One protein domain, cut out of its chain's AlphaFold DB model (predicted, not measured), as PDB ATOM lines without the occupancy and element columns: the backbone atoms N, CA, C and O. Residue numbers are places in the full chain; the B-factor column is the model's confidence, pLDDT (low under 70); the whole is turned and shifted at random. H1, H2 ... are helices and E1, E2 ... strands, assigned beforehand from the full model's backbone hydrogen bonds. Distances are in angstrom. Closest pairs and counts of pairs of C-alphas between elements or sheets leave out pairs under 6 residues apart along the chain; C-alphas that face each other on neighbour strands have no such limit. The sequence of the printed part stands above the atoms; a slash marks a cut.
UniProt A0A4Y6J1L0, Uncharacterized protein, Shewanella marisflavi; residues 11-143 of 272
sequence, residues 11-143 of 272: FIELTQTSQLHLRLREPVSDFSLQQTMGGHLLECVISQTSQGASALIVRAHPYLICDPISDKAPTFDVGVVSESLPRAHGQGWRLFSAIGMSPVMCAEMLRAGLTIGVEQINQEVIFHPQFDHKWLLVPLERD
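AT A GLANCE: This is residues 11 to 143 of the 272 residues of an uncharacterized protein of Shewanella marisflavi (UniProt A0A4Y6J1L0). Two strongly twisted sheets of five strands make a sandwich, face to face with their strands nearly aligned, and two short helices, H1 and H2, sit together at one end of it. One sheet runs E5, E2, E8, E9, E6 and the other E1, E4, E3, E7, E10, each wholly antiparallel, and the chain passes back and forth between them. The long stretch of residues 71 to 84, with no named element, links the two edge strands E5 and E6. The 133 printed residues hold, in order, E1 E2 H1 E3 E4 E5 E6 E7 H2 E8 E9 E10, a mixed class of helices and strands. The whole is compact, with a radius of gyration of the C-alphas of 14.5 A, and spans 44 by 31 by 29 A.

IN THESE COORDINATES: In the first sheet, E5 is residues 64 to 70, 19.1 A long; E2, 17 to 24, 23.5 A; E8, 114 to 121, 22.7 A; E9, 124 to 129, 16.0 A; and E6, 85 to 87. In the second, E1 is residues 11 to 13, beginning at C-alpha 11 at (-13.875, 19.044, 34.909); E4, 54 to 60, 19.1 A; E3, 42 to 48, 19.4 A; E7, 92 to 97, 17.1 A; and E10, 135 to 139, ending at C-alpha 139 at (-4.598, 10.683, 20.092). H1 is residues 30 to 36, 10.0 A long, and H2 is residues 103 to 112, 14.0 A.

HOW THE PARTS SIT: In the first sheet, N 67 and O 21 of E5 and E2 are 2.9 A apart, N 20 and O 116 of E2 and E8 2.8 A, N 126 and O 119 of the hairpin E8 and E9 2.8 A, and N 87 and O 125 of E6 and E9 2.8 A, within hydrogen-bond range. In the second, such pairs are N 12 and O 56 of E1 and E4, 2.9 A; N 57 and O 45 of the hairpin E3 and E4, 2.8 A; N 44 and O 93 of E3 and E7, 2.9 A; and N 96 and O 136 of E7 and E10, 2.9 A. The facing parts of the two sheets are 8.8 A centre to centre, their best planes 30 degrees apart and their strands at 8 degrees. H2 is on the first sheet but over none of its strands; its closest C-alphas to E2 are those of Leu 110 and Arg 23, 5.4 A. H2 only grazes the second sheet. H1 is on neither sheet; it touches H2, about perpendicular at 77 degrees, closest at the C-alphas of Gln 34 and Pro 103, 5.4 A. In H2 every O i to N i+4 pair is within hydrogen-bond range; in H1 1 of 3 is, beside 3 of 4 O i to N i+3 pairs.

THE WHOLE: The C-alphas farthest apart are those of Phe 31 and Gln 51, 43.8 A. The printed part has no cut, and its one long link is E5 to E6, with 14 residues. The mean pLDDT of the printed part is 80.5; 23 residues are under 70, among them residues 70 to 82.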
ATOM      1  N   PHE A  11     -15.137  19.274  34.221       87.25
ATOM      2  CA  PHE A  11     -13.875  19.044  34.909       87.25
ATOM      3  C   PHE A  11     -14.019  17.839  35.836       87.25
ATOM      4  O   PHE A  11     -14.929  17.809  36.664       87.25
ATOM      5  N   ILE A  12     -13.144  16.852  35.673       85.94
ATOM      6  CA  ILE A  12     -13.111  15.629  36.474       85.94
ATOM      7  C   ILE A  12     -11.737  15.544  37.131       85.94
ATOM      8  O   ILE A  12     -10.721  15.464  36.444       85.94
ATOM      9  N   GLU A  13     -11.697  15.560  38.458       84.69
ATOM     10  CA  GLU A  13     -10.461  15.342  39.210       84.69
ATOM     11  C   GLU A  13     -10.103  13.854  39.204       84.69
ATOM     12  O   GLU A  13     -10.969  12.999  39.401       84.69
ATOM     13  N   LEU A  14      -8.832  13.538  38.946       80.69
ATOM     14  CA  LEU A  14      -8.362  12.157  38.920       80.69
ATOM     15  C   LEU A  14      -7.771  11.751  40.265       80.69
ATOM     16  O   LEU A  14      -6.938  12.450  40.839       80.69
ATOM     17  N   THR A  15      -8.157  10.563  40.721       76.69
ATOM     18  CA  THR A  15      -7.449   9.813  41.762       76.69
ATOM     19  C   THR A  15      -6.365   8.925  41.144       76.69
ATOM     20  O   THR A  15      -6.381   8.678  39.939       76.69
ATOM     21  N   GLN A  16      -5.425   8.427  41.963       75.19
ATOM     22  CA  GLN A  16      -4.276   7.615  41.505       75.19
ATOM     23  C   GLN A  16      -4.687   6.447  40.595       75.19
ATOM     24  O   GLN A  16      -4.031   6.174  39.591       75.19
ATOM     25  N   THR A  17      -5.802   5.801  40.929       80.38
ATOM     26  CA  THR A  17      -6.499   4.837  40.084       80.38
ATOM     27  C   THR A  17      -7.966   5.245  39.978       80.38
ATOM     28  O   THR A  17      -8.604   5.613  40.969       80.38
ATOM     29  N   SER A  18      -8.499   5.250  38.761       84.81
ATOM     30  CA  SER A  18      -9.910   5.543  38.498       84.81
ATOM     31  C   SER A  18     -10.398   4.792  37.261       84.81
ATOM     32  O   SER A  18      -9.607   4.321  36.445       84.81
ATOM     33  N   GLN A  19     -11.711   4.650  37.124       87.75
ATOM     34  CA  GLN A  19     -12.344   4.112  35.922       87.75
ATOM     35  C   GLN A  19     -13.322   5.141  35.363       87.75
ATOM     36  O   GLN A  19     -14.123   5.713  36.098       87.75
ATOM     37  N   LEU A  20     -13.275   5.376  34.056       88.31
ATOM     38  CA  LEU A  20     -14.273   6.168  33.347       88.31
ATOM     39  C   LEU A  20     -15.307   5.220  32.755       88.31
ATOM     40  O   LEU A  20     -14.965   4.381  31.918       88.31
ATOM     41  N   HIS A  21     -16.560   5.373  33.170       89.75
ATOM     42  CA  HIS A  21     -17.680   4.643  32.592       89.75
ATOM     43  C   HIS A  21     -18.461   5.539  31.640       89.75
ATOM     44  O   HIS A  21     -18.996   6.581  32.021       89.75
ATOM     45  N   LEU A  22     -18.530   5.109  30.386       90.12
ATOM     46  CA  LEU A  22     -19.269   5.771  29.326       90.12
ATOM     47  C   LEU A  22     -20.571   5.021  29.094       90.12
ATOM     48  O   LEU A  22     -20.552   3.830  28.788       90.12
ATOM     49  N   ARG A  23     -21.700   5.717  29.208       88.69
ATOM     50  CA  ARG A  23     -23.031   5.141  28.971       88.69
ATOM     51  C   ARG A  23     -23.944   6.128  28.268       88.69
ATOM     52  O   ARG A  23     -23.715   7.336  28.313       88.69
ATOM     53  N   LEU A  24     -24.995   5.628  27.632       86.94
ATOM     54  CA  LEU A  24     -26.022   6.491  27.053       86.94
ATOM     55  C   LEU A  24     -26.985   7.016  28.122       86.94
ATOM     56  O   LEU A  24     -27.283   6.344  29.107       86.94
ATOM     57  N   ARG A  25     -27.503   8.226  27.903       82.50
ATOM     58  CA  ARG A  25     -28.684   8.741  28.600       82.50
ATOM     59  C   ARG A  25     -29.900   7.958  28.104       82.50
ATOM     60  O   ARG A  25     -30.100   7.842  26.900       82.50
ATOM     61  N   GLU A  26     -30.712   7.418  29.003       75.38
ATOM     62  CA  GLU A  26     -31.940   6.713  28.623       75.38
ATOM     63  C   GLU A  26     -33.141   7.677  28.566       75.38
ATOM     64  O   GLU A  26     -33.243   8.546  29.437       75.38
ATOM     65  N   PRO A  27     -34.076   7.539  27.598       72.31
ATOM     66  CA  PRO A  27     -34.023   6.729  26.379       72.31
ATOM     67  C   PRO A  27     -33.601   7.572  25.156       72.31
ATOM     68  O   PRO A  27     -34.325   8.468  24.721       72.31
ATOM     69  N   VAL A  28     -32.439   7.274  24.558       75.62
ATOM     70  CA  VAL A  28     -32.010   7.870  23.277       75.62
ATOM     71  C   VAL A  28     -32.339   6.916  22.126       75.62
ATOM     72  O   VAL A  28     -32.006   5.729  22.168       75.62
ATOM     73  N   SER A  29     -32.990   7.453  21.092       75.62
ATOM     74  CA  SER A  29     -33.378   6.727  19.875       75.62
ATOM     75  C   SER A  29     -32.167   6.287  19.044       75.62
ATOM     76  O   SER A  29     -31.235   7.071  18.841       75.62
ATOM     77  N   ASP A  30     -32.217   5.070  18.489       71.25
ATOM     78  CA  ASP A  30     -31.190   4.535  17.580       71.25
ATOM     79  C   ASP A  30     -30.976   5.427  16.354       71.25
ATOM     80  O   ASP A  30     -29.840   5.656  15.941       71.25
ATOM     81  N   PHE A  31     -32.049   6.030  15.834       67.50
ATOM     82  CA  PHE A  31     -31.965   6.972  14.718       67.50
ATOM     83  C   PHE A  31     -31.135   8.212  15.072       67.50
ATOM     84  O   PHE A  31     -30.367   8.702  14.246       67.50
ATOM     85  N   SER A  32     -31.259   8.716  16.305       68.81
ATOM     86  CA  SER A  32     -30.461   9.851  16.777       68.81
ATOM     87  C   SER A  32     -29.000   9.459  16.973       68.81
ATOM     88  O   SER A  32     -28.116  10.233  16.616       68.81
ATOM     89  N   LEU A  33     -28.731   8.253  17.483       71.94
ATOM     90  CA  LEU A  33     -27.366   7.743  17.647       71.94
ATOM     91  C   LEU A  33     -26.672   7.565  16.300       71.94
ATOM     92  O   LEU A  33     -25.537   8.009  16.138       71.94
ATOM     93  N   GLN A  34     -27.368   7.016  15.308       69.81
ATOM     94  CA  GLN A  34     -26.828   6.773  13.973       69.81
ATOM     95  C   GLN A  34     -26.280   8.042  13.296       69.81
ATOM     96  O   GLN A  34     -25.239   7.993  12.638       69.81
ATOM     97  N   GLN A  35     -26.929   9.190  13.501       67.81
ATOM     98  CA  GLN A  35     -26.447  10.484  12.999       67.81
ATOM     99  C   GLN A  35     -25.148  10.938  13.687       67.81
ATOM    100  O   GLN A  35     -24.318  11.611  13.078       67.81
ATOM    101  N   THR A  36     -24.949  10.548  14.947       68.44
ATOM    102  CA  THR A  36     -23.820  10.986  15.785       68.44
ATOM    103  C   THR A  36     -22.572  10.116  15.632       68.44
ATOM    104  O   THR A  36     -21.461  10.622  15.772       68.44
ATOM    105  N   MET A  37     -22.723   8.844  15.234       72.88
ATOM    106  CA  MET A  37     -21.603   7.904  15.023       72.88
ATOM    107  C   MET A  37     -20.674   8.286  13.853       72.88
ATOM    108  O   MET A  37     -19.641   7.656  13.641       72.88
ATOM    109  N   GLY A  38     -21.006   9.324  13.079       67.19
ATOM    110  CA  GLY A  38     -20.119   9.886  12.052       67.19
ATOM    111  C   GLY A  38     -19.031  10.833  12.587       67.19
ATOM    112  O   GLY A  38     -18.154  11.236  11.817       67.19
ATOM    113  N   GLY A  39     -19.098  11.216  13.867       75.12
ATOM    114  CA  GLY A  39     -18.173  12.138  14.538       75.12
ATOM    115  C   GLY A  39     -17.496  11.516  15.761       75.12
ATOM    116  O   GLY A  39     -17.602  10.314  16.006       75.12
ATOM    117  N   HIS A  40     -16.772  12.332  16.530       82.56
ATOM    118  CA  HIS A  40     -16.278  11.899  17.838       82.56
ATOM    119  C   HIS A  40     -17.383  12.014  18.886       82.56
ATOM    120  O   HIS A  40     -18.150  12.975  18.900       82.56
ATOM    121  N   LEU A  41     -17.454  11.031  19.779       85.88
ATOM    122  CA  LEU A  41     -18.456  11.005  20.849       85.88
ATOM    123  C   LEU A  41     -17.949  11.636  22.144       85.88
ATOM    124  O   LEU A  41     -18.743  12.058  22.984       85.88
ATOM    125  N   LEU A  42     -16.630  11.658  22.316       88.75
ATOM    126  CA  LEU A  42     -15.964  12.133  23.515       88.75
ATOM    127  C   LEU A  42     -14.621  12.742  23.128       88.75
ATOM    128  O   LEU A  42     -13.874  12.147  22.354       88.75
ATOM    129  N   GLU A  43     -14.313  13.900  23.688       90.31
ATOM    130  CA  GLU A  43     -12.989  14.508  23.688       90.31
ATOM    131  C   GLU A  43     -12.543  14.655  25.142       90.31
ATOM    132  O   GLU A  43     -13.293  15.150  25.987       90.31
ATOM    133  N   CYS A  44     -11.327  14.207  25.431       91.38
ATOM    134  CA  CYS A  44     -10.732  14.265  26.755       91.38
ATOM    135  C   CYS A  44      -9.349  14.906  26.655       91.38
ATOM    136  O   CYS A  44      -8.537  14.484  25.831       91.38
ATOM    137  N   VAL A  45      -9.074  15.907  27.488       91.38
ATOM    138  CA  VAL A  45      -7.775  16.589  27.563       91.38
ATOM    139  C   VAL A  45      -7.296  16.604  29.004       91.38
ATOM    140  O   VAL A  45      -8.051  16.950  29.911       91.38
ATOM    141  N   ILE A  46      -6.028  16.266  29.213       91.19
ATOM    142  CA  ILE A  46      -5.414  16.326  30.535       91.19
ATOM    143  C   ILE A  46      -5.104  17.773  30.886       91.19
ATOM    144  O   ILE A  46      -4.406  18.479  30.156       91.19
ATOM    145  N   SER A  47      -5.580  18.177  32.054       88.38
ATOM    146  CA  SER A  47      -5.282  19.446  32.696       88.38
ATOM    147  C   SER A  47      -4.644  19.199  34.062       88.38
ATOM    148  O   SER A  47      -4.771  18.125  34.644       88.38
ATOM    149  N   GLN A  48      -3.915  20.183  34.566       83.75
ATOM    150  CA  GLN A  48      -3.382  20.177  35.918       83.75
ATOM    151  C   GLN A  48      -4.166  21.188  36.743       83.75
ATOM    152  O   GLN A  48      -4.376  22.329  36.330       83.75
ATOM    153  N   THR A  49      -4.601  20.759  37.922       74.69
ATOM    154  CA  THR A  49      -5.154  21.669  38.924       74.69
ATOM    155  C   THR A  49      -4.044  22.549  39.494       74.69
ATOM    156  O   THR A  49      -2.865  22.190  39.492       74.69
ATOM    157  N   SER A  50      -4.421  23.690  40.071       65.81
ATOM    158  CA  SER A  50      -3.494  24.591  40.768       65.81
ATOM    159  C   SER A  50      -2.752  23.936  41.944       65.81
ATOM    160  O   SER A  50      -1.756  24.481  42.408       65.81
ATOM    161  N   GLN A  51      -3.222  22.781  42.425       65.44
ATOM    162  CA  GLN A  51      -2.609  22.000  43.503       65.44
ATOM    163  C   GLN A  51      -1.671  20.888  42.990       65.44
ATOM    164  O   GLN A  51      -1.152  20.112  43.784       65.44
ATOM    165  N   GLY A  52      -1.440  20.797  41.673       68.50
ATOM    166  CA  GLY A  52      -0.559  19.795  41.060       68.50
ATOM    167  C   GLY A  52      -1.200  18.419  40.846       68.50
ATOM    168  O   GLY A  52      -0.537  17.522  40.328       68.50
ATOM    169  N   ALA A  53      -2.478  18.243  41.197       76.25
ATOM    170  CA  ALA A  53      -3.232  17.033  40.881       76.25
ATOM    171  C   ALA A  53      -3.677  17.038  39.408       76.25
ATOM    172  O   ALA A  53      -4.097  18.078  38.882       76.25
ATOM    173  N   SER A  54      -3.594  15.879  38.755       83.38
ATOM    174  CA  SER A  54      -4.062  15.696  37.381       83.38
ATOM    175  C   SER A  54      -5.587  15.703  37.333       83.38
ATOM    176  O   SER A  54      -6.262  15.152  38.199       83.38
ATOM    177  N   ALA A  55      -6.135  16.316  36.295       87.62
ATOM    178  CA  ALA A  55      -7.561  16.374  36.042       87.62
ATOM    179  C   ALA A  55      -7.847  16.193  34.552       87.62
ATOM    180  O   ALA A  55      -6.977  16.374  33.697       87.62
ATOM    181  N   LEU A  56      -9.086  15.846  34.235       89.31
ATOM    182  CA  LEU A  56      -9.578  15.700  32.877       89.31
ATOM    183  C   LEU A  56     -10.582  16.798  32.569       89.31
ATOM    184  O   LEU A  56     -11.544  17.017  33.304       89.31
ATOM    185  N   ILE A  57     -10.378  17.450  31.433       90.88
ATOM    186  CA  ILE A  57     -11.392  18.262  30.782       90.88
ATOM    187  C   ILE A  57     -12.082  17.361  29.767       90.88
ATOM    188  O   ILE A  57     -11.472  16.945  28.781       90.88
ATOM    189  N   VAL A  58     -13.354  17.070  30.011       90.44
ATOM    190  CA  VAL A  58     -14.149  16.153  29.196       90.44
ATOM    191  C   VAL A  58     -15.252  16.912  28.470       90.44
ATOM    192  O   VAL A  58     -16.001  17.689  29.062       90.44
ATOM    193  N   ARG A  59     -15.368  16.673  27.165       89.31
ATOM    194  CA  ARG A  59     -16.469  17.136  26.318       89.31
ATOM    195  C   ARG A  59     -17.123  15.922  25.687       89.31
ATOM    196  O   ARG A  59     -16.498  15.229  24.892       89.31
ATOM    197  N   ALA A  60     -18.369  15.658  26.050       87.38
ATOM    198  CA  ALA A  60     -19.103  14.489  25.595       87.38
ATOM    199  C   ALA A  60     -20.232  14.893  24.644       87.38
ATOM    200  O   ALA A  60     -20.719  16.023  24.675       87.38
ATOM    201  N   HIS A  61     -20.688  13.964  23.810       85.00
ATOM    202  CA  HIS A  61     -21.952  14.136  23.106       85.00
ATOM    203  C   HIS A  61     -23.113  14.222  24.132       85.00
ATOM    204  O   HIS A  61     -23.079  13.508  25.129       85.00
ATOM    205  N   PRO A  62     -24.178  15.021  23.918       81.06
ATOM    206  CA  PRO A  62     -25.283  15.236  24.862       81.06
ATOM    207  C   PRO A  62     -26.025  13.977  25.299       81.06
ATOM    208  O   PRO A  62     -26.691  13.977  26.331       81.06
ATOM    209  N   TYR A  63     -25.925  12.921  24.498       83.31
ATOM    210  CA  TYR A  63     -26.521  11.613  24.757       83.31
ATOM    211  C   TYR A  63     -25.605  10.698  25.567       83.31
ATOM    212  O   TYR A  63     -26.054   9.647  26.004       83.31
ATOM    213  N   LEU A  64     -24.342  11.074  25.758       86.31
ATOM    214  CA  LEU A  64     -23.344  10.311  26.487       86.31
ATOM    215  C   LEU A  64     -23.211  10.872  27.910       86.31
ATOM    216  O   LEU A  64     -23.224  12.083  28.139       86.31
ATOM    217  N   ILE A  65     -23.078   9.974  28.873       86.81
ATOM    218  CA  ILE A  65     -22.665  10.263  30.240       86.81
ATOM    219  C   ILE A  65     -21.267   9.672  30.410       86.81
ATOM    220  O   ILE A  65     -21.036   8.531  30.014       86.81
ATOM    221  N   CYS A  66     -20.352  10.457  30.974       88.38
ATOM    222  CA  CYS A  66     -19.032  10.011  31.396       88.38
ATOM    223  C   CYS A  66     -18.971  10.142  32.918       88.38
ATOM    224  O   CYS A  66     -18.831  11.251  33.431       88.38
ATOM    225  N   ASP A  67     -19.137   9.023  33.619       86.69
ATOM    226  CA  ASP A  67     -19.133   8.978  35.079       86.69
ATOM    227  C   ASP A  67     -17.758   8.467  35.561       86.69
ATOM    228  O   ASP A  67     -17.374   7.340  35.219       86.69
ATOM    229  N   PRO A  68     -16.989   9.261  36.332       83.38
ATOM    230  CA  PRO A  68     -15.773   8.781  36.969       83.38
ATOM    231  C   PRO A  68     -16.127   7.928  38.191       83.38
ATOM    232  O   PRO A  68     -16.828   8.371  39.100       83.38
ATOM    233  N   ILE A  69     -15.613   6.704  38.231       81.44
ATOM    234  CA  ILE A  69     -15.693   5.814  39.386       81.44
ATOM    235  C   ILE A  69     -14.308   5.771  40.028       81.44
ATOM    236  O   ILE A  69     -13.366   5.187  39.490       81.44
ATOM    237  N   SER A  70     -14.194   6.437  41.173       65.88
ATOM    238  CA  SER A  70     -13.039   6.339  42.064       65.88
ATOM    239  C   SER A  70     -13.214   5.114  42.983       65.88
ATOM    240  O   SER A  70     -14.344   4.695  43.227       65.88
ATOM    241  N   ASP A  71     -12.117   4.515  43.449       57.28
ATOM    242  CA  ASP A  71     -12.055   3.393  44.416       57.28
ATOM    243  C   ASP A  71     -12.252   1.948  43.919       57.28
ATOM    244  O   ASP A  71     -12.204   1.012  44.722       57.28
ATOM    245  N   LYS A  72     -12.378   1.700  42.612       54.94
ATOM    246  CA  LYS A  72     -12.228   0.336  42.076       54.94
ATOM    247  C   LYS A  72     -10.851   0.183  41.452       54.94
ATOM    248  O   LYS A  72     -10.522   0.883  40.498       54.94
ATOM    249  N   ALA A  73     -10.050  -0.741  41.991       54.41
ATOM    250  CA  ALA A  73      -8.830  -1.178  41.324       54.41
ATOM    251  C   ALA A  73      -9.186  -1.539  39.872       54.41
ATOM    252  O   ALA A  73     -10.192  -2.232  39.673       54.41
ATOM    253  N   PRO A  74      -8.422  -1.059  38.872       56.09
ATOM    254  CA  PRO A  74      -8.710  -1.365  37.485       56.09
ATOM    255  C   PRO A  74      -8.710  -2.883  37.328       56.09
ATOM    256  O   PRO A  74      -7.688  -3.555  37.453       56.09
ATOM    257  N   THR A  75      -9.898  -3.442  37.125       56.06
ATOM    258  CA  THR A  75     -10.067  -4.854  36.802       56.06
ATOM    259  C   THR A  75      -9.680  -4.966  35.343       56.06
ATOM    260  O   THR A  75     -10.451  -4.621  34.453       56.06
ATOM    261  N   PHE A  76      -8.414  -5.288  35.096       57.44
ATOM    262  CA  PHE A  76      -7.923  -5.527  33.751       57.44
ATOM    263  C   PHE A  76      -8.431  -6.899  33.315       57.44
ATOM    264  O   PHE A  76      -7.858  -7.925  33.686       57.44
ATOM    265  N   ASP A  77      -9.529  -6.925  32.565       54.22
ATOM    266  CA  ASP A  77      -9.991  -8.158  31.941       54.22
ATOM    267  C   ASP A  77      -8.928  -8.629  30.942       54.22
ATOM    268  O   ASP A  77      -8.711  -8.035  29.886       54.22
ATOM    269  N   VAL A  78      -8.255  -9.725  31.298       49.44
ATOM    270  CA  VAL A  78      -7.089 -10.312  30.609       49.44
ATOM    271  C   VAL A  78      -7.391 -10.722  29.149       49.44
ATOM    272  O   VAL A  78      -6.483 -11.048  28.393       49.44
ATOM    273  N   GLY A  79      -8.658 -10.681  28.721       51.81
ATOM    274  CA  GLY A  79      -9.097 -11.058  27.374       51.81
ATOM    275  C   GLY A  79      -9.177  -9.928  26.340       51.81
ATOM    276  O   GLY A  79      -9.234 -10.234  25.150       51.81
ATOM    277  N   VAL A  80      -9.178  -8.648  26.737       55.34
ATOM    278  CA  VAL A  80      -9.379  -7.515  25.807       55.34
ATOM    279  C   VAL A  80      -8.121  -6.650  25.766       55.34
ATOM    280  O   VAL A  80      -7.973  -5.681  26.505       55.34
ATOM    281  N   VAL A  81      -7.176  -7.028  24.907       52.66
ATOM    282  CA  VAL A  81      -5.906  -6.311  24.733       52.66
ATOM    283  C   VAL A  81      -6.105  -5.164  23.741       52.66
ATOM    284  O   VAL A  81      -5.830  -5.306  22.552       52.66
ATOM    285  N   SER A  82      -6.596  -4.022  24.221       63.47
ATOM    286  CA  SER A  82      -6.438  -2.750  23.505       63.47
ATOM    287  C   SER A  82      -5.203  -2.017  24.043       63.47
ATOM    288  O   SER A  82      -4.949  -2.018  25.247       63.47
ATOM    289  N   GLU A  83      -4.408  -1.420  23.149       78.38
ATOM    290  CA  GLU A  83      -3.171  -0.718  23.518       78.38
ATOM    291  C   GLU A  83      -3.443   0.410  24.528       78.38
ATOM    292  O   GLU A  83      -4.383   1.196  24.374       78.38
ATOM    293  N   SER A  84      -2.605   0.498  25.565       86.38
ATOM    294  CA  SER A  84      -2.682   1.575  26.546       86.38
ATOM    295  C   SER A  84      -2.213   2.901  25.946       86.38
ATOM    296  O   SER A  84      -1.290   2.955  25.130       86.38
ATOM    297  N   LEU A  85      -2.852   3.995  26.360       88.81
ATOM    298  CA  LEU A  85      -2.585   5.330  25.843       88.81
ATOM    299  C   LEU A  85      -1.988   6.237  26.931       88.81
ATOM    300  O   LEU A  85      -2.751   6.830  27.695       88.81
ATOM    301  N   PRO A  86      -0.653   6.384  27.010       89.94
ATOM    302  CA  PRO A  86      -0.014   7.326  27.923       89.94
ATOM    303  C   PRO A  86      -0.177   8.766  27.423       89.94
ATOM    304  O   PRO A  86      -0.069   9.045  26.222       89.94
ATOM    305  N   ARG A  87      -0.476   9.687  28.343       90.94
ATOM    306  CA  ARG A  87      -0.739  11.097  28.043       90.94
ATOM    307  C   ARG A  87      -0.201  12.021  29.131       90.94
ATOM    308  O   ARG A  87      -0.348  11.757  30.322       90.94
ATOM    309  N   ALA A  88       0.359  13.146  28.696       88.88
ATOM    310  CA  ALA A  88       0.846  14.220  29.559       88.88
ATOM    311  C   ALA A  88      -0.087  15.447  29.548       88.88
ATOM    312  O   ALA A  88      -1.050  15.525  28.783       88.88
ATOM    313  N   HIS A  89       0.216  16.437  30.391       88.25
ATOM    314  CA  HIS A  89      -0.532  17.694  30.466       88.25
ATOM    315  C   HIS A  89      -0.674  18.383  29.097       88.25
ATOM    316  O   HIS A  89       0.300  18.533  28.358       88.25
ATOM    317  N   GLY A  90      -1.891  18.822  28.764       85.94
ATOM    318  CA  GLY A  90      -2.217  19.453  27.482       85.94
ATOM    319  C   GLY A  90      -2.400  18.473  26.319       85.94
ATOM    320  O   GLY A  90      -2.834  18.889  25.246       85.94
ATOM    321  N   GLN A  91      -2.118  17.183  26.516       90.94
ATOM    322  CA  GLN A  91      -2.442  16.136  25.554       90.94
ATOM    323  C   GLN A  91      -3.825  15.558  25.834       90.94
ATOM    324  O   GLN A  91      -4.363  15.640  26.939       90.94
ATOM    325  N   GLY A  92      -4.404  14.946  24.812       90.25
ATOM    326  CA  GLY A  92      -5.740  14.400  24.901       90.25
ATOM    327  C   GLY A  92      -6.011  13.354  23.843       90.25
ATOM    328  O   GLY A  92      -5.147  12.999  23.035       90.25
ATOM    329  N   TRP A  93      -7.239  12.871  23.850       92.19
ATOM    330  CA  TRP A  93      -7.713  11.866  22.922       92.19
ATOM    331  C   TRP A  93      -9.191  12.063  22.608       92.19
ATOM    332  O   TRP A  93      -9.926  12.750  23.323       92.19
ATOM    333  N   ARG A  94      -9.621  11.441  21.512       90.62
ATOM    334  CA  ARG A  94     -11.016  11.389  21.084       90.62
ATOM    335  C   ARG A  94     -11.489   9.953  20.955       90.62
ATOM    336  O   ARG A  94     -10.756   9.098  20.458       90.62
ATOM    337  N   LEU A  95     -12.726   9.713  21.373       89.38
ATOM    338  CA  LEU A  95     -13.413   8.448  21.158       89.38
ATOM    339  C   LEU A  95     -14.210   8.498  19.865       89.38
ATOM    340  O   LEU A  95     -15.029   9.398  19.657       89.38
ATOM    341  N   PHE A  96     -14.034   7.472  19.048       86.50
ATOM    342  CA  PHE A  96     -14.804   7.265  17.836       86.50
ATOM    343  C   PHE A  96     -15.286   5.822  17.757       86.50
ATOM    344  O   PHE A  96     -14.592   4.909  18.206       86.50
ATOM    345  N   SER A  97     -16.415   5.599  17.091       85.56
ATOM    346  CA  SER A  97     -16.704   4.276  16.547       85.56
ATOM    347  C   SER A  97     -15.672   3.938  15.470       85.56
ATOM    348  O   SER A  97     -15.230   4.811  14.706       85.56
ATOM    349  N   ALA A  98     -15.261   2.672  15.401       80.88
ATOM    350  CA  ALA A  98     -14.414   2.222  14.312       80.88
ATOM    351  C   ALA A  98     -15.150   2.378  12.971       80.88
ATOM    352  O   ALA A  98     -16.378   2.285  12.868       80.88
ATOM    353  N   ILE A  99     -14.381   2.685  11.931       75.44
ATOM    354  CA  ILE A  99     -14.916   2.924  10.595       75.44
ATOM    355  C   ILE A  99     -15.536   1.617  10.081       75.44
ATOM    356  O   ILE A  99     -14.870   0.588  10.053       75.44
ATOM    357  N   GLY A 100     -16.806   1.664   9.669       68.81
ATOM    358  CA  GLY A 100     -17.516   0.498   9.130       68.81
ATOM    359  C   GLY A 100     -18.248  -0.348  10.165       68.81
ATOM    360  O   GLY A 100     -18.904  -1.309   9.777       68.81
ATOM    361  N   MET A 101     -18.227   0.018  11.447       76.94
ATOM    362  CA  MET A 101     -19.021  -0.664  12.473       76.94
ATOM    363  C   MET A 101     -20.505  -0.313  12.381       76.94
ATOM    364  O   MET A 101     -20.841   0.831  12.074       76.94
ATOM    365  N   SER A 102     -21.382  -1.293  12.635       77.00
ATOM    366  CA  SER A 102     -22.834  -1.075  12.651       77.00
ATOM    367  C   SER A 102     -23.209  -0.081  13.751       77.00
ATOM    368  O   SER A 102     -22.887  -0.337  14.913       77.00
ATOM    369  N   PRO A 103     -23.900   1.029  13.429       75.19
ATOM    370  CA  PRO A 103     -24.353   2.002  14.415       75.19
ATOM    371  C   PRO A 103     -25.254   1.380  15.477       75.19
ATOM    372  O   PRO A 103     -25.182   1.791  16.630       75.19
ATOM    373  N   VAL A 104     -26.046   0.367  15.110       78.00
ATOM    374  CA  VAL A 104     -26.899  -0.395  16.035       78.00
ATOM    375  C   VAL A 104     -26.040  -1.137  17.047       78.00
ATOM    376  O   VAL A 104     -26.231  -0.997  18.248       78.00
ATOM    377  N   MET A 105     -25.015  -1.839  16.567       80.38
ATOM    378  CA  MET A 105     -24.108  -2.576  17.439       80.38
ATOM    379  C   MET A 105     -23.286  -1.626  18.326       80.38
ATOM    380  O   MET A 105     -23.090  -1.888  19.509       80.38
ATOM    381  N   CYS A 106     -22.834  -0.485  17.793       83.56
ATOM    382  CA  CYS A 106     -22.184   0.556  18.594       83.56
ATOM    383  C   CYS A 106     -23.137   1.139  19.649       83.56
ATOM    384  O   CYS A 106     -22.726   1.356  20.788       83.56
ATOM    385  N   ALA A 107     -24.405   1.368  19.303       81.81
ATOM    386  CA  ALA A 107     -25.420   1.830  20.240       81.81
ATOM    387  C   ALA A 107     -25.651   0.807  21.360       81.81
ATOM    388  O   ALA A 107     -25.605   1.180  22.528       81.81
ATOM    389  N   GLU A 108     -25.816  -0.475  21.032       84.12
ATOM    390  CA  GLU A 108     -25.938  -1.563  22.010       84.12
ATOM    391  C   GLU A 108     -24.722  -1.648  22.938       84.12
ATOM    392  O   GLU A 108     -24.885  -1.747  24.152       84.12
ATOM    393  N   MET A 109     -23.505  -1.519  22.403       85.62
ATOM    394  CA  MET A 109     -22.288  -1.488  23.223       85.62
ATOM    395  C   MET A 109     -22.244  -0.280  24.166       85.62
ATOM    396  O   MET A 109     -21.842  -0.417  25.317       85.62
ATOM    397  N   LEU A 110     -22.678   0.900  23.715       86.56
ATOM    398  CA  LEU A 110     -22.768   2.073  24.589       86.56
ATOM    399  C   LEU A 110     -23.896   1.962  25.624       86.56
ATOM    400  O   LEU A 110     -23.782   2.555  26.696       86.56
ATOM    401  N   ARG A 111     -24.976   1.227  25.319       85.88
ATOM    402  CA  ARG A 111     -26.028   0.892  26.295       85.88
ATOM    403  C   ARG A 111     -25.510  -0.069  27.358       85.88
ATOM    404  O   ARG A 111     -25.784   0.141  28.532       85.88
ATOM    405  N   ALA A 112     -24.734  -1.077  26.957       85.88
ATOM    406  CA  ALA A 112     -24.055  -1.985  27.881       85.88
ATOM    407  C   ALA A 112     -23.009  -1.257  28.749       85.88
ATOM    408  O   ALA A 112     -22.753  -1.658  29.881       85.88
ATOM    409  N   GLY A 113     -22.462  -0.157  28.228       87.56
ATOM    410  CA  GLY A 113     -21.469   0.677  28.884       87.56
ATOM    411  C   GLY A 113     -20.055   0.325  28.433       87.56
ATOM    412  O   GLY A 113     -19.705  -0.841  28.262       87.56
ATOM    413  N   LEU A 114     -19.227   1.350  28.236       89.19
ATOM    414  CA  LEU A 114     -17.804   1.197  27.939       89.19
ATOM    415  C   LEU A 114     -16.985   1.656  29.135       89.19
ATOM    416  O   LEU A 114     -17.276   2.697  29.722       89.19
ATOM    417  N   THR A 115     -15.927   0.918  29.447       90.25
ATOM    418  CA  THR A 115     -15.046   1.236  30.572       90.25
ATOM    419  C   THR A 115     -13.651   1.578  30.067       90.25
ATOM    420  O   THR A 115     -13.112   0.923  29.171       90.25
ATOM    421  N   ILE A 116     -13.052   2.618  30.639       89.88
ATOM    422  CA  ILE A 116     -11.653   2.984  30.414       89.88
ATOM    423  C   ILE A 116     -10.986   3.066  31.782       89.88
ATOM    424  O   ILE A 116     -11.346   3.910  32.600       89.88
ATOM    425  N   GLY A 117     -10.019   2.188  32.034       88.31
ATOM    426  CA  GLY A 117      -9.164   2.283  33.211       88.31
ATOM    427  C   GLY A 117      -8.228   3.479  33.088       88.31
ATOM    428  O   GLY A 117      -7.727   3.769  32.003       88.31
ATOM    429  N   VAL A 118      -7.999   4.180  34.185       88.69
ATOM    430  CA  VAL A 118      -7.113   5.338  34.252       88.69
ATOM    431  C   VAL A 118      -6.143   5.128  35.402       88.69
ATOM    432  O   VAL A 118      -6.550   4.952  36.552       88.69
ATOM    433  N   GLU A 119      -4.856   5.150  35.080       88.38
ATOM    434  CA  GLU A 119      -3.769   5.009  36.043       88.38
ATOM    435  C   GLU A 119      -2.826   6.206  35.935       88.38
ATOM    436  O   GLU A 119      -2.460   6.625  34.837       88.38
ATOM    437  N   GLN A 120      -2.441   6.778  37.072       84.19
ATOM    438  CA  GLN A 120      -1.497   7.889  37.112       84.19
ATOM    439  C   GLN A 120      -0.108   7.396  37.539       84.19
ATOM    440  O   GLN A 120       0.094   7.020  38.693       84.19
ATOM    441  N   ILE A 121       0.868   7.461  36.627       81.62
ATOM    442  CA  ILE A 121       2.257   7.039  36.862       81.62
ATOM    443  C   ILE A 121       3.195   8.199  36.526       81.62
ATOM    444  O   ILE A 121       3.186   8.704  35.410       81.62
ATOM    445  N   ASN A 122       4.043   8.609  37.474       73.25
ATOM    446  CA  ASN A 122       5.150   9.551  37.244       73.25
ATOM    447  C   ASN A 122       4.773  10.813  36.433       73.25
ATOM    448  O   ASN A 122       5.510  11.216  35.542       73.25
ATOM    449  N   GLN A 123       3.647  11.450  36.782       78.56
ATOM    450  CA  GLN A 123       3.081  12.656  36.135       78.56
ATOM    451  C   GLN A 123       2.403  12.437  34.771       78.56
ATOM    452  O   GLN A 123       1.808  13.375  34.237       78.56
ATOM    453  N   GLU A 124       2.411  11.216  34.247       85.00
ATOM    454  CA  GLU A 124       1.619  10.813  33.089       85.00
ATOM    455  C   GLU A 124       0.339  10.104  33.538       85.00
ATOM    456  O   GLU A 124       0.271   9.480  34.601       85.00
ATOM    457  N   VAL A 125      -0.702  10.224  32.722       87.81
ATOM    458  CA  VAL A 125      -1.959   9.499  32.894       87.81
ATOM    459  C   VAL A 125      -2.061   8.485  31.767       87.81
ATOM    460  O   VAL A 125      -2.007   8.844  30.589       87.81
ATOM    461  N   ILE A 126      -2.197   7.217  32.129       90.25
ATOM    462  CA  ILE A 126      -2.300   6.100  31.201       90.25
ATOM    463  C   ILE A 126      -3.759   5.662  31.137       90.25
ATOM    464  O   ILE A 126      -4.379   5.346  32.153       90.25
ATOM    465  N   PHE A 127      -4.309   5.652  29.925       89.94
ATOM    466  CA  PHE A 127      -5.659   5.166  29.660       89.94
ATOM    467  C   PHE A 127      -5.609   3.727  29.151       89.94
ATOM    468  O   PHE A 127      -4.941   3.432  28.161       89.94
ATOM    469  N   HIS A 128      -6.361   2.846  29.794       89.94
ATOM    470  CA  HIS A 128      -6.500   1.434  29.461       89.94
ATOM    471  C   HIS A 128      -7.925   1.176  28.959       89.94
ATOM    472  O   HIS A 128      -8.824   0.936  29.771       89.94
ATOM    473  N   PRO A 129      -8.183   1.283  27.644       88.00
ATOM    474  CA  PRO A 129      -9.496   0.973  27.086       88.00
ATOM    475  C   PRO A 129      -9.853  -0.501  27.326       88.00
ATOM    476  O   PRO A 129      -9.125  -1.396  26.906       88.00
ATOM    477  N   GLN A 130     -10.988  -0.753  27.981       85.88
ATOM    478  CA  GLN A 130     -11.493  -2.100  28.283       85.88
ATOM    479  C   GLN A 130     -12.604  -2.492  27.305       85.88
ATOM    480  O   GLN A 130     -13.672  -2.971  27.681       85.88
ATOM    481  N   PHE A 131     -12.389  -2.201  26.028       82.31
ATOM    482  CA  PHE A 131     -13.353  -2.472  24.975       82.31
ATOM    483  C   PHE A 131     -12.654  -2.963  23.710       82.31
ATOM    484  O   PHE A 131     -11.458  -2.753  23.502       82.31
ATOM    485  N   ASP A 132     -13.438  -3.644  22.883       79.81
ATOM    486  CA  ASP A 132     -13.001  -4.292  21.652       79.81
ATOM    487  C   ASP A 132     -12.623  -3.279  20.543       79.81
ATOM    488  O   ASP A 132     -12.983  -2.102  20.607       79.81
ATOM    489  N   HIS A 133     -11.991  -3.761  19.465       79.19
ATOM    490  CA  HIS A 133     -11.534  -3.003  18.279       79.19
ATOM    491  C   HIS A 133     -12.630  -2.203  17.542       79.19
ATOM    492  O   HIS A 133     -12.361  -1.434  16.617       79.19
ATOM    493  N   LYS A 134     -13.882  -2.382  17.958       84.31
ATOM    494  CA  LYS A 134     -15.090  -1.692  17.494       84.31
ATOM    495  C   LYS A 134     -15.104  -0.214  17.903       84.31
ATOM    496  O   LYS A 134     -15.810   0.590  17.290       84.31
ATOM    497  N   TRP A 135     -14.309   0.145  18.908       86.94
ATOM    498  CA  TRP A 135     -14.106   1.506  19.391       86.94
ATOM    499  C   TRP A 135     -12.648   1.910  19.227       86.94
ATOM    500  O   TRP A 135     -11.735   1.128  19.470       86.94
ATOM    501  N   LEU A 136     -12.431   3.157  18.817       87.44
ATOM    502  CA  LEU A 136     -11.102   3.704  18.589       87.44
ATOM    503  C   LEU A 136     -10.868   4.892  19.503       87.44
ATOM    504  O   LEU A 136     -11.593   5.890  19.450       87.44
ATOM    505  N   LEU A 137      -9.804   4.790  20.288       89.38
ATOM    506  CA  LEU A 137      -9.312   5.853  21.144       89.38
ATOM    507  C   LEU A 137      -8.111   6.494  20.437       89.38
ATOM    508  O   LEU A 137      -7.030   5.915  20.349       89.38
ATOM    509  N   VAL A 138      -8.338   7.658  19.827       88.56
ATOM    510  CA  VAL A 138      -7.376   8.290  18.916       88.56
ATOM    511  C   VAL A 138      -6.687   9.464  19.615       88.56
ATOM    512  O   VAL A 138      -7.382  10.350  20.116       88.56
ATOM    513  N   PRO A 139      -5.342   9.515  19.627       90.56
ATOM    514  CA  PRO A 139      -4.598  10.683  20.092       90.56
ATOM    515  C   PRO A 139      -4.975  11.940  19.320       90.56
ATOM    516  O   PRO A 139      -5.079  11.875  18.093       90.56
ATOM    517  N   LEU A 140      -5.071  13.092  19.981       86.94
ATOM    518  CA  LEU A 140      -5.335  14.352  19.276       86.94
ATOM    519  C   LEU A 140      -4.262  14.670  18.224       86.94
ATOM    520  O   LEU A 140      -4.586  15.136  17.136       86.94
ATOM    521  N   GLU A 141      -2.997  14.357  18.502       83.81
ATOM    522  CA  GLU A 141      -1.883  14.578  17.577       83.81
ATOM    523  C   GLU A 141      -1.836  13.581  16.408       83.81
ATOM    524  O   GLU A 141      -1.233  13.872  15.376       83.81
ATOM    525  N   ARG A 142      -2.473  12.410  16.551       81.19
ATOM    526  CA  ARG A 142      -2.588  11.400  15.486       81.19
ATOM    527  C   ARG A 142      -3.952  11.413  14.806       81.19
ATOM    528  O   ARG A 142      -4.203  10.567  13.944       81.19
ATOM    529  N   ASP A 143      -4.828  12.355  15.152       76.19
ATOM    530  CA  ASP A 143      -6.112  12.538  14.482       76.19
ATOM    531  C   ASP A 143      -5.904  13.173  13.098       76.19
ATOM    532  O   ASP A 143      -6.202  14.334  12.823       76.19
TER     533      ASP A 143